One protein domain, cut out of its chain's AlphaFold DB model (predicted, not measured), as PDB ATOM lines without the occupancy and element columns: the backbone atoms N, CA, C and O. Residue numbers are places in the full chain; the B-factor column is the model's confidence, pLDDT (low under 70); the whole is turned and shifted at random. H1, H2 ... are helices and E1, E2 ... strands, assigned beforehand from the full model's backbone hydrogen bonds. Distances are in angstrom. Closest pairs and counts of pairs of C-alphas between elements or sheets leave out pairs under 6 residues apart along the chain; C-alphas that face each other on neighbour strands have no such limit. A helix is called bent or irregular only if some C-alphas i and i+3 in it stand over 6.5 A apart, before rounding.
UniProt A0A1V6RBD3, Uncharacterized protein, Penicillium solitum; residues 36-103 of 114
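This is residues 36 to 103 of the 114 residues of an uncharacterized protein of Penicillium solitum (UniProt A0A1V6RBD3). A tiny two-stranded sheet, E1 and E2, lies loosely alongside a long bent helix, H1, while the unnamed residues 39 to 69 wander in a large loop round the end where H1 begins. At the other end, residues 89 to 97, of which 89 to 94 belong to H1, stick out free of the body before the chain folds back into E2. The printed part has 68 residues with one named helix and two named strands, in the order E1, H1, E2; the sheet, E1 next to E2, is parallel. The class is mixed, helices and strands, with under half of the residues, 32, in named elements. The whole is loose, with a radius of gyration of the C-alphas of 14.3 A, and its outline is a rod spanning 44 by 19 by 16 A.

Strand E1 is residues 36 to 38 and begins at C-alpha 36, (124.773, -6.700, 39.806). Strand E2 is residues 99 to 102, 9.5 A long, and ends at C-alpha 102, (122.111, -1.698, 46.005). By its hydrogen bonds H1 was assigned as one helix, residues 70 to 94, but it is bent: C-alphas 81 and 84 are 7.3 A apart. Its arm H1a, residues 70 to 81, is 15.4 A long and begins at C-alpha 70, (124.687, 15.825, 31.424). Its arm H1b, residues 84 to 94, is 15.7 A long.

E1 and E2 are parallel neighbours, with 19 degrees between their directions. The C-alphas of His 37 and Phe 101 face each other at 4.7 A. N 36 and O 99, at 2.8 A, and N 38 and O 101, at 2.9 A, are within hydrogen-bond range. E1, H1 and E2 form a strand-helix-strand unit, two parallel neighbour strands with a helix between them along the chain, and its crossover is right-handed. The closest C-alphas of E1 and H1a are those of Tyr 38 and Thr 80, 8.0 A apart. The closest C-alphas of E1 and H1b are those of Tyr 38 and Ile 84, also 8.0 A apart. H1a and E2 are apart. The two arms stand at a steep tilt of 37 degrees, only just beyond shallow. In H1a and H1b every O i to N i+4 pair is within hydrogen-bond range.

The C-alphas of Pro 64 and Asn 95 are the two farthest apart, at 44.1 A. Without residues 89 to 97, which stand free, the body of 59 residues spans 37 by 19 by 15 A. The link from E1 to H1, 31 residues, is long; the link from H1 to E2, 4 residues, is tight. The printed part has no cut. The mean pLDDT of the printed part is 93.8, and no printed residue is under 70.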
ATOM      1  N   ILE A  36     125.336  -7.834  40.537       97.62
ATOM      2  CA  ILE A  36     124.773  -6.700  39.806       97.62
ATOM      3  C   ILE A  36     124.826  -5.494  40.733       97.62
ATOM      4  O   ILE A  36     124.144  -5.471  41.755       97.62
ATOM      5  N   HIS A  37     125.629  -4.504  40.374       95.81
ATOM      6  CA  HIS A  37     125.626  -3.215  41.049       95.81
ATOM      7  C   HIS A  37     124.444  -2.400  40.528       95.81
ATOM      8  O   HIS A  37     124.228  -2.336  39.320       95.81
ATOM      9  N   TYR A  38     123.664  -1.845  41.448       95.75
ATOM     10  CA  TYR A  38     122.602  -0.894  41.159       95.75
ATOM     11  C   TYR A  38     122.908   0.359  41.972       95.75
ATOM     12  O   TYR A  38     122.573   0.454  43.155       95.75
ATOM     13  N   GLU A  39     123.655   1.258  41.344       94.06
ATOM     14  CA  GLU A  39     124.217   2.465  41.961       94.06
ATOM     15  C   GLU A  39     123.578   3.730  41.382       94.06
ATOM     16  O   GLU A  39     123.643   4.806  41.976       94.06
ATOM     17  N   GLU A  40     122.951   3.596  40.220       94.38
ATOM     18  CA  GLU A  40     122.486   4.703  39.415       94.38
ATOM     19  C   GLU A  40     121.292   5.428  40.053       94.38
ATOM     20  O   GLU A  40     120.281   4.820  40.413       94.38
ATOM     21  N   GLY A  41     121.421   6.749  40.179       91.94
ATOM     22  CA  GLY A  41     120.546   7.634  40.947       91.94
ATOM     23  C   GLY A  41     121.074   7.981  42.345       91.94
ATOM     24  O   GLY A  41     120.409   8.725  43.058       91.94
ATOM     25  N   THR A  42     122.230   7.444  42.750       93.12
ATOM     26  CA  THR A  42     122.887   7.743  44.041       93.12
ATOM     27  C   THR A  42     124.341   8.188  43.886       93.12
ATOM     28  O   THR A  42     125.073   8.329  44.866       93.12
ATOM     29  N   GLU A  43     124.782   8.380  42.645       92.81
ATOM     30  CA  GLU A  43     126.068   8.976  42.331       92.81
ATOM     31  C   GLU A  43     126.146  10.423  42.805       92.81
ATOM     32  O   GLU A  43     125.137  11.115  42.956       92.81
ATOM     33  N   ARG A  44     127.379  10.908  42.979       92.88
ATOM     34  CA  ARG A  44     127.575  12.312  43.334       92.88
ATOM     35  C   ARG A  44     127.065  13.211  42.222       92.88
ATOM     36  O   ARG A  44     127.512  13.107  41.074       92.88
ATOM     37  N   ASN A  45     126.198  14.146  42.578       92.62
ATOM     38  CA  ASN A  45     125.614  15.071  41.631       92.62
ATOM     39  C   ASN A  45     125.453  16.463  42.263       92.62
ATOM     40  O   ASN A  45     124.758  16.599  43.271       92.62
ATOM     41  N   PRO A  46     125.998  17.533  41.647       93.75
ATOM     42  CA  PRO A  46     125.810  18.894  42.146       93.75
ATOM     43  C   PRO A  46     124.338  19.311  42.296       93.75
ATOM     44  O   PRO A  46     124.026  20.160  43.127       93.75
ATOM     45  N   LEU A  47     123.412  18.707  41.537       91.75
ATOM     46  CA  LEU A  47     121.968  18.919  41.690       91.75
ATOM     47  C   LEU A  47     121.425  18.412  43.036       91.75
ATOM     48  O   LEU A  47     120.433  18.948  43.521       91.75
ATOM     49  N   GLN A  48     122.060  17.400  43.632       90.19
ATOM     50  CA  GLN A  48     121.704  16.856  44.946       90.19
ATOM     51  C   GLN A  48     122.451  17.557  46.097       90.19
ATOM     52  O   GLN A  48     122.302  17.170  47.252       90.19
ATOM     53  N   GLY A  49     123.225  18.610  45.806       91.00
ATOM     54  CA  GLY A  49     123.966  19.381  46.809       91.00
ATOM     55  C   GLY A  49     125.401  18.908  47.050       91.00
ATOM     56  O   GLY A  49     126.086  19.472  47.906       91.00
ATOM     57  N   ASP A  50     125.888  17.923  46.292       93.06
ATOM     58  CA  ASP A  50     127.293  17.523  46.349       93.06
ATOM     59  C   ASP A  50     128.216  18.628  45.825       93.06
ATOM     60  O   ASP A  50     127.924  19.318  44.848       93.06
ATOM     61  N   SER A  51     129.398  18.770  46.431       95.44
ATOM     62  CA  SER A  51     130.392  19.765  46.001       95.44
ATOM     63  C   SER A  51     131.019  19.457  44.638       95.44
ATOM     64  O   SER A  51     131.610  20.341  44.016       95.44
ATOM     65  N   THR A  52     130.922  18.202  44.187       94.88
ATOM     66  CA  THR A  52     131.487  17.713  42.926       94.88
ATOM     67  C   THR A  52     130.568  16.677  42.286       94.88
ATOM     68  O   THR A  52     129.885  15.945  42.996       94.88
ATOM     69  N   ARG A  53     130.578  16.578  40.953       92.88
ATOM     70  CA  ARG A  53     130.020  15.435  40.213       92.88
ATOM     71  C   ARG A  53     130.830  14.166  40.457       92.88
ATOM     72  O   ARG A  53     131.964  14.220  40.944       92.88
ATOM     73  N   ASP A  54     130.276  13.019  40.075       91.62
ATOM     74  CA  ASP A  54     131.007  11.766  40.189       91.62
ATOM     75  C   ASP A  54     132.320  11.800  39.383       91.62
ATOM     76  O   ASP A  54     132.410  12.304  38.260       91.62
ATOM     77  N   SER A  55     133.376  11.255  39.975       85.81
ATOM     78  CA  SER A  55     134.691  11.131  39.351       85.81
ATOM     79  C   SER A  55     134.813   9.870  38.494       85.81
ATOM     80  O   SER A  55     135.773   9.745  37.736       85.81
ATOM     81  N   ARG A  56     133.883   8.915  38.626       79.69
ATOM     82  CA  ARG A  56     133.834   7.702  37.808       79.69
ATOM     83  C   ARG A  56     132.990   7.965  36.571       79.69
ATOM     84  O   ARG A  56     131.784   8.156  36.647       79.69
ATOM     85  N   THR A  57     133.642   7.976  35.421       75.44
ATOM     86  CA  THR A  57     132.977   8.115  34.128       75.44
ATOM     87  C   THR A  57     133.655   7.215  33.112       75.44
ATOM     88  O   THR A  57     134.873   7.011  33.174       75.44
ATOM     89  N   TRP A  58     132.870   6.669  32.186       77.81
ATOM     90  CA  TRP A  58     133.401   5.898  31.067       77.81
ATOM     91  C   TRP A  58     134.165   6.778  30.083       77.81
ATOM     92  O   TRP A  58     135.174   6.351  29.518       77.81
ATOM     93  N   VAL A  59     133.716   8.022  29.915       83.94
ATOM     94  CA  VAL A  59     134.345   9.013  29.047       83.94
ATOM     95  C   VAL A  59     134.764  10.207  29.883       83.94
ATOM     96  O   VAL A  59     133.945  10.865  30.508       83.94
ATOM     97  N   ARG A  60     136.058  10.542  29.867       85.75
ATOM     98  CA  ARG A  60     136.563  11.684  30.632       85.75
ATOM     99  C   ARG A  60     135.763  12.948  30.300       85.75
ATOM    100  O   ARG A  60     135.817  13.452  29.182       85.75
ATOM    101  N   SER A  61     135.082  13.469  31.310       88.81
ATOM    102  CA  SER A  61     134.342  14.718  31.216       88.81
ATOM    103  C   SER A  61     135.253  15.902  30.885       88.81
ATOM    104  O   SER A  61     136.365  16.024  31.409       88.81
ATOM    105  N   ALA A  62     134.746  16.800  30.042       89.69
ATOM    106  CA  ALA A  62     135.366  18.088  29.737       89.69
ATOM    107  C   ALA A  62     134.889  19.223  30.668       89.69
ATOM    108  O   ALA A  62     135.306  20.369  30.498       89.69
ATOM    109  N   ARG A  63     133.994  18.934  31.623       91.31
ATOM    110  CA  ARG A  63     133.406  19.920  32.538       91.31
ATOM    111  C   ARG A  63     134.193  19.993  33.855       91.31
ATOM    112  O   ARG A  63     134.722  18.963  34.296       91.31
ATOM    113  N   PRO A  64     134.249  21.169  34.508       93.69
ATOM    114  CA  PRO A  64     134.744  21.291  35.877       93.69
ATOM    115  C   PRO A  64     134.065  20.298  36.828       93.69
ATOM    116  O   PRO A  64     132.931  19.878  36.604       93.69
ATOM    117  N   GLU A  65     134.763  19.891  37.887       93.62
ATOM    118  CA  GLU A  65     134.236  18.894  38.830       93.62
ATOM    119  C   GLU A  65     133.054  19.420  39.648       93.62
ATOM    120  O   GLU A  65     132.181  18.648  40.011       93.62
ATOM    121  N   ASN A  66     132.991  20.724  39.911       95.44
ATOM    122  CA  ASN A  66     131.910  21.368  40.662       95.44
ATOM    123  C   ASN A  66     130.677  21.708  39.805       95.44
ATOM    124  O   ASN A  66     129.759  22.373  40.280       95.44
ATOM    125  N   GLU A  67     130.658  21.296  38.538       94.75
ATOM    126  CA  GLU A  67     129.551  21.527  37.617       94.75
ATOM    127  C   GLU A  67     128.888  20.206  37.230       94.75
ATOM    128  O   GLU A  67     129.509  19.144  37.252       94.75
ATOM    129  N   ARG A  68     127.614  20.274  36.835       94.44
ATOM    130  CA  ARG A  68     126.918  19.117  36.265       94.44
ATOM    131  C   ARG A  68     127.521  18.716  34.922       94.44
ATOM    132  O   ARG A  68     127.914  19.568  34.115       94.44
ATOM    133  N   ASP A  69     127.495  17.414  34.663       93.56
ATOM    134  CA  ASP A  69     127.823  16.826  33.371       93.56
ATOM    135  C   ASP A  69     126.663  15.951  32.887       93.56
ATOM    136  O   ASP A  69     126.498  14.812  33.312       93.56
ATOM    137  N   LEU A  70     125.870  16.498  31.966       93.06
ATOM    138  CA  LEU A  70     124.687  15.825  31.424       93.06
ATOM    139  C   LEU A  70     125.030  14.561  30.627       93.06
ATOM    140  O   LEU A  70     124.184  13.684  30.482       93.06
ATOM    141  N   MET A  71     126.247  14.470  30.084       92.44
ATOM    142  CA  MET A  71     126.680  13.255  29.405       92.44
ATOM    143  C   MET A  71     126.848  12.132  30.427       92.44
ATOM    144  O   MET A  71     126.264  11.067  30.248       92.44
ATOM    145  N   GLN A  72     127.561  12.407  31.524       92.00
ATOM    146  CA  GLN A  72     127.755  11.450  32.612       92.00
ATOM    147  C   GLN A  72     126.421  11.052  33.258       92.00
ATOM    148  O   GLN A  72     126.166   9.868  33.445       92.00
ATOM    149  N   GLU A  73     125.541  12.011  33.545       93.62
ATOM    150  CA  GLU A  73     124.201  11.724  34.080       93.62
ATOM    151  C   GLU A  73     123.391  10.823  33.134       93.62
ATOM    152  O   GLU A  73     122.760   9.866  33.577       93.62
ATOM    153  N   GLY A  74     123.484  11.046  31.819       93.38
ATOM    154  CA  GLY A  74     122.864  10.179  30.819       93.38
ATOM    155  C   GLY A  74     123.378   8.731  30.842       93.38
ATOM    156  O   GLY A  74     122.604   7.807  30.578       93.38
ATOM    157  N   GLU A  75     124.654   8.505  31.179       92.31
ATOM    158  CA  GLU A  75     125.208   7.153  31.367       92.31
ATOM    159  C   GLU A  75     124.527   6.442  32.547       92.31
ATOM    160  O   GLU A  75     124.072   5.304  32.401       92.31
ATOM    161  N   TYR A  76     124.395   7.132  33.684       94.00
ATOM    162  CA  TYR A  76     123.706   6.621  34.873       94.00
ATOM    163  C   TYR A  76     122.220   6.356  34.595       94.00
ATOM    164  O   TYR A  76     121.695   5.271  34.863       94.00
ATOM    165  N   GLU A  77     121.533   7.308  33.967       95.44
ATOM    166  CA  GLU A  77     120.124   7.170  33.606       95.44
ATOM    167  C   GLU A  77     119.877   5.979  32.674       95.44
ATOM    168  O   GLU A  77     118.846   5.310  32.776       95.44
ATOM    169  N   TYR A  78     120.812   5.657  31.776       96.19
ATOM    170  CA  TYR A  78     120.679   4.468  30.940       96.19
ATOM    171  C   TYR A  78     120.614   3.182  31.772       96.19
ATOM    172  O   TYR A  78     119.821   2.287  31.449       96.19
ATOM    173  N   GLY A  79     121.413   3.089  32.839       95.25
ATOM    174  CA  GLY A  79     121.442   1.954  33.760       95.25
ATOM    175  C   GLY A  79     120.061   1.638  34.330       95.25
ATOM    176  O   GLY A  79     119.539   0.537  34.121       95.25
ATOM    177  N   THR A  80     119.405   2.633  34.934       95.69
ATOM    178  CA  THR A  80     118.071   2.475  35.545       95.69
ATOM    179  C   THR A  80     116.942   2.354  34.519       95.69
ATOM    180  O   THR A  80     115.987   1.596  34.714       95.69
ATOM    181  N   ARG A  81     117.035   3.067  33.388       98.00
ATOM    182  CA  ARG A  81     115.958   3.122  32.384       98.00
ATOM    183  C   ARG A  81     115.952   1.923  31.445       98.00
ATOM    184  O   ARG A  81     114.887   1.510  30.987       98.00
ATOM    185  N   VAL A  82     117.122   1.371  31.119       98.31
ATOM    186  CA  VAL A  82     117.276   0.353  30.066       98.31
ATOM    187  C   VAL A  82     118.166  -0.809  30.506       98.31
ATOM    188  O   VAL A  82     117.794  -1.970  30.296       98.31
ATOM    189  N   GLY A  83     119.334  -0.515  31.080       97.56
ATOM    190  CA  GLY A  83     120.387  -1.485  31.386       97.56
ATOM    191  C   GLY A  83     119.919  -2.604  32.312       97.56
ATOM    192  O   GLY A  83     119.980  -3.779  31.936       97.56
ATOM    193  N   ILE A  84     119.367  -2.241  33.471       97.56
ATOM    194  CA  ILE A  84     118.925  -3.199  34.485       97.56
ATOM    195  C   ILE A  84     117.884  -4.171  33.929       97.56
ATOM    196  O   ILE A  84     118.008  -5.384  34.077       97.56
ATOM    197  N   TRP A  85     116.907  -3.674  33.172       98.12
ATOM    198  CA  TRP A  85     115.852  -4.513  32.609       98.12
ATOM    199  C   TRP A  85     116.389  -5.519  31.595       98.12
ATOM    200  O   TRP A  85     115.853  -6.622  31.480       98.12
ATOM    201  N   ARG A  86     117.449  -5.164  30.857       98.44
ATOM    202  CA  ARG A  86     118.130  -6.105  29.962       98.44
ATOM    203  C   ARG A  86     118.820  -7.211  30.756       98.44
ATOM    204  O   ARG A  86     118.631  -8.374  30.413       98.44
ATOM    205  N   LEU A  87     119.552  -6.865  31.814       98.12
ATOM    206  CA  LEU A  87     120.223  -7.848  32.669       98.12
ATOM    207  C   LEU A  87     119.218  -8.798  33.325       98.12
ATOM    208  O   LEU A  87     119.364 -10.013  33.211       98.12
ATOM    209  N   LEU A  88     118.152  -8.265  33.925       97.69
ATOM    210  CA  LEU A  88     117.118  -9.071  34.583       97.69
ATOM    211  C   LEU A  88     116.450 -10.065  33.620       97.69
ATOM    212  O   LEU A  88     116.150 -11.193  34.009       97.69
ATOM    213  N   ARG A  89     116.254  -9.687  32.347       98.50
ATOM    214  CA  ARG A  89     115.755 -10.615  31.319       98.50
ATOM    215  C   ARG A  89     116.747 -11.737  31.012       98.50
ATOM    216  O   ARG A  89     116.312 -12.878  30.941       98.50
ATOM    217  N   ILE A  90     118.042 -11.438  30.893       98.44
ATOM    218  CA  ILE A  90     119.091 -12.443  30.644       98.44
ATOM    219  C   ILE A  90     119.159 -13.446  31.803       98.44
ATOM    220  O   ILE A  90     119.107 -14.652  31.583       98.44
ATOM    221  N   PHE A  91     119.213 -12.977  33.051       98.44
ATOM    222  CA  PHE A  91     119.263 -13.884  34.205       98.44
ATOM    223  C   PHE A  91     118.014 -14.762  34.319       98.44
ATOM    224  O   PHE A  91     118.118 -15.945  34.651       98.44
ATOM    225  N   LYS A  92     116.845 -14.206  33.982       98.12
ATOM    226  CA  LYS A  92     115.597 -14.968  33.893       98.12
ATOM    227  C   LYS A  92     115.634 -16.009  32.770       98.12
ATOM    228  O   LYS A  92     115.193 -17.130  32.995       98.12
ATOM    229  N   GLU A  93     116.147 -15.656  31.592       98.56
ATOM    230  CA  GLU A  93     116.256 -16.549  30.430       98.56
ATOM    231  C   GLU A  93     117.121 -17.775  30.733       98.56
ATOM    232  O   GLU A  93     116.705 -18.904  30.478       98.56
ATOM    233  N   PHE A  94     118.289 -17.567  31.342       98.38
ATOM    234  CA  PHE A  94     119.201 -18.660  31.686       98.38
ATOM    235  C   PHE A  94     118.870 -19.344  33.020       98.38
ATOM    236  O   PHE A  94     119.519 -20.329  33.369       98.38
ATOM    237  N   ASN A  95     117.870 -18.848  33.759       97.94
ATOM    238  CA  ASN A  95     117.505 -19.320  35.096       97.94
ATOM    239  C   ASN A  95     118.720 -19.388  36.048       97.94
ATOM    240  O   ASN A  95     118.942 -20.380  36.747       97.94
ATOM    241  N   VAL A  96     119.538 -18.332  36.036       97.94
ATOM    242  CA  VAL A  96     120.768 -18.223  36.834       97.94
ATOM    243  C   VAL A  96     120.545 -17.242  37.988       97.94
ATOM    244  O   VAL A  96     120.060 -16.133  37.749       97.94
ATOM    245  N   PRO A  97     120.905 -17.598  39.234       97.81
ATOM    246  CA  PRO A  97     120.793 -16.685  40.363       97.81
ATOM    247  C   PRO A  97     121.853 -15.581  40.305       97.81
ATOM    248  O   PRO A  97     122.970 -15.781  39.824       97.81
ATOM    249  N   TYR A  98     121.507 -14.428  40.865       98.19
ATOM    250  CA  TYR A  98     122.380 -13.266  40.989       98.19
ATOM    251  C   TYR A  98     122.165 -12.581  42.341       98.19
ATOM    252  O   TYR A  98     121.136 -12.763  42.996       98.19
ATOM    253  N   SER A  99     123.144 -11.783  42.753       98.31
ATOM    254  CA  SER A  99     123.076 -10.905  43.918       98.31
ATOM    255  C   SER A  99     123.047  -9.451  43.459       98.31
ATOM    256  O   SER A  99     123.783  -9.084  42.546       98.31
ATOM    257  N   VAL A 100     122.214  -8.622  44.090       97.12
ATOM    258  CA  VAL A 100     122.151  -7.182  43.804       97.12
ATOM    259  C   VAL A 100     122.831  -6.409  44.926       97.12
ATOM    260  O   VAL A 100     122.535  -6.621  46.099       97.12
ATOM    261  N   PHE A 101     123.748  -5.529  44.544       97.19
ATOM    262  CA  PHE A 101     124.473  -4.618  45.414       97.19
ATOM    263  C   PHE A 101     123.839  -3.250  45.203       97.19
ATOM    264  O   PHE A 101     124.061  -2.611  44.177       97.19
ATOM    265  N   LEU A 102     122.961  -2.873  46.126       95.19
ATOM    266  CA  LEU A 102     122.111  -1.698  46.005       95.19
ATOM    267  C   LEU A 102     122.720  -0.521  46.765       95.19
ATOM    268  O   LEU A 102     122.961  -0.634  47.968       95.19
ATOM    269  N   SER A 103     122.875   0.608  46.085       93.50
ATOM    270  CA  SER A 103     123.068   1.901  46.737       93.50
ATOM    271  C   SER A 103     121.720   2.574  46.966       93.50
ATOM    272  O   SER A 103     120.803   2.475  46.151       93.50
TER     273      SER A 103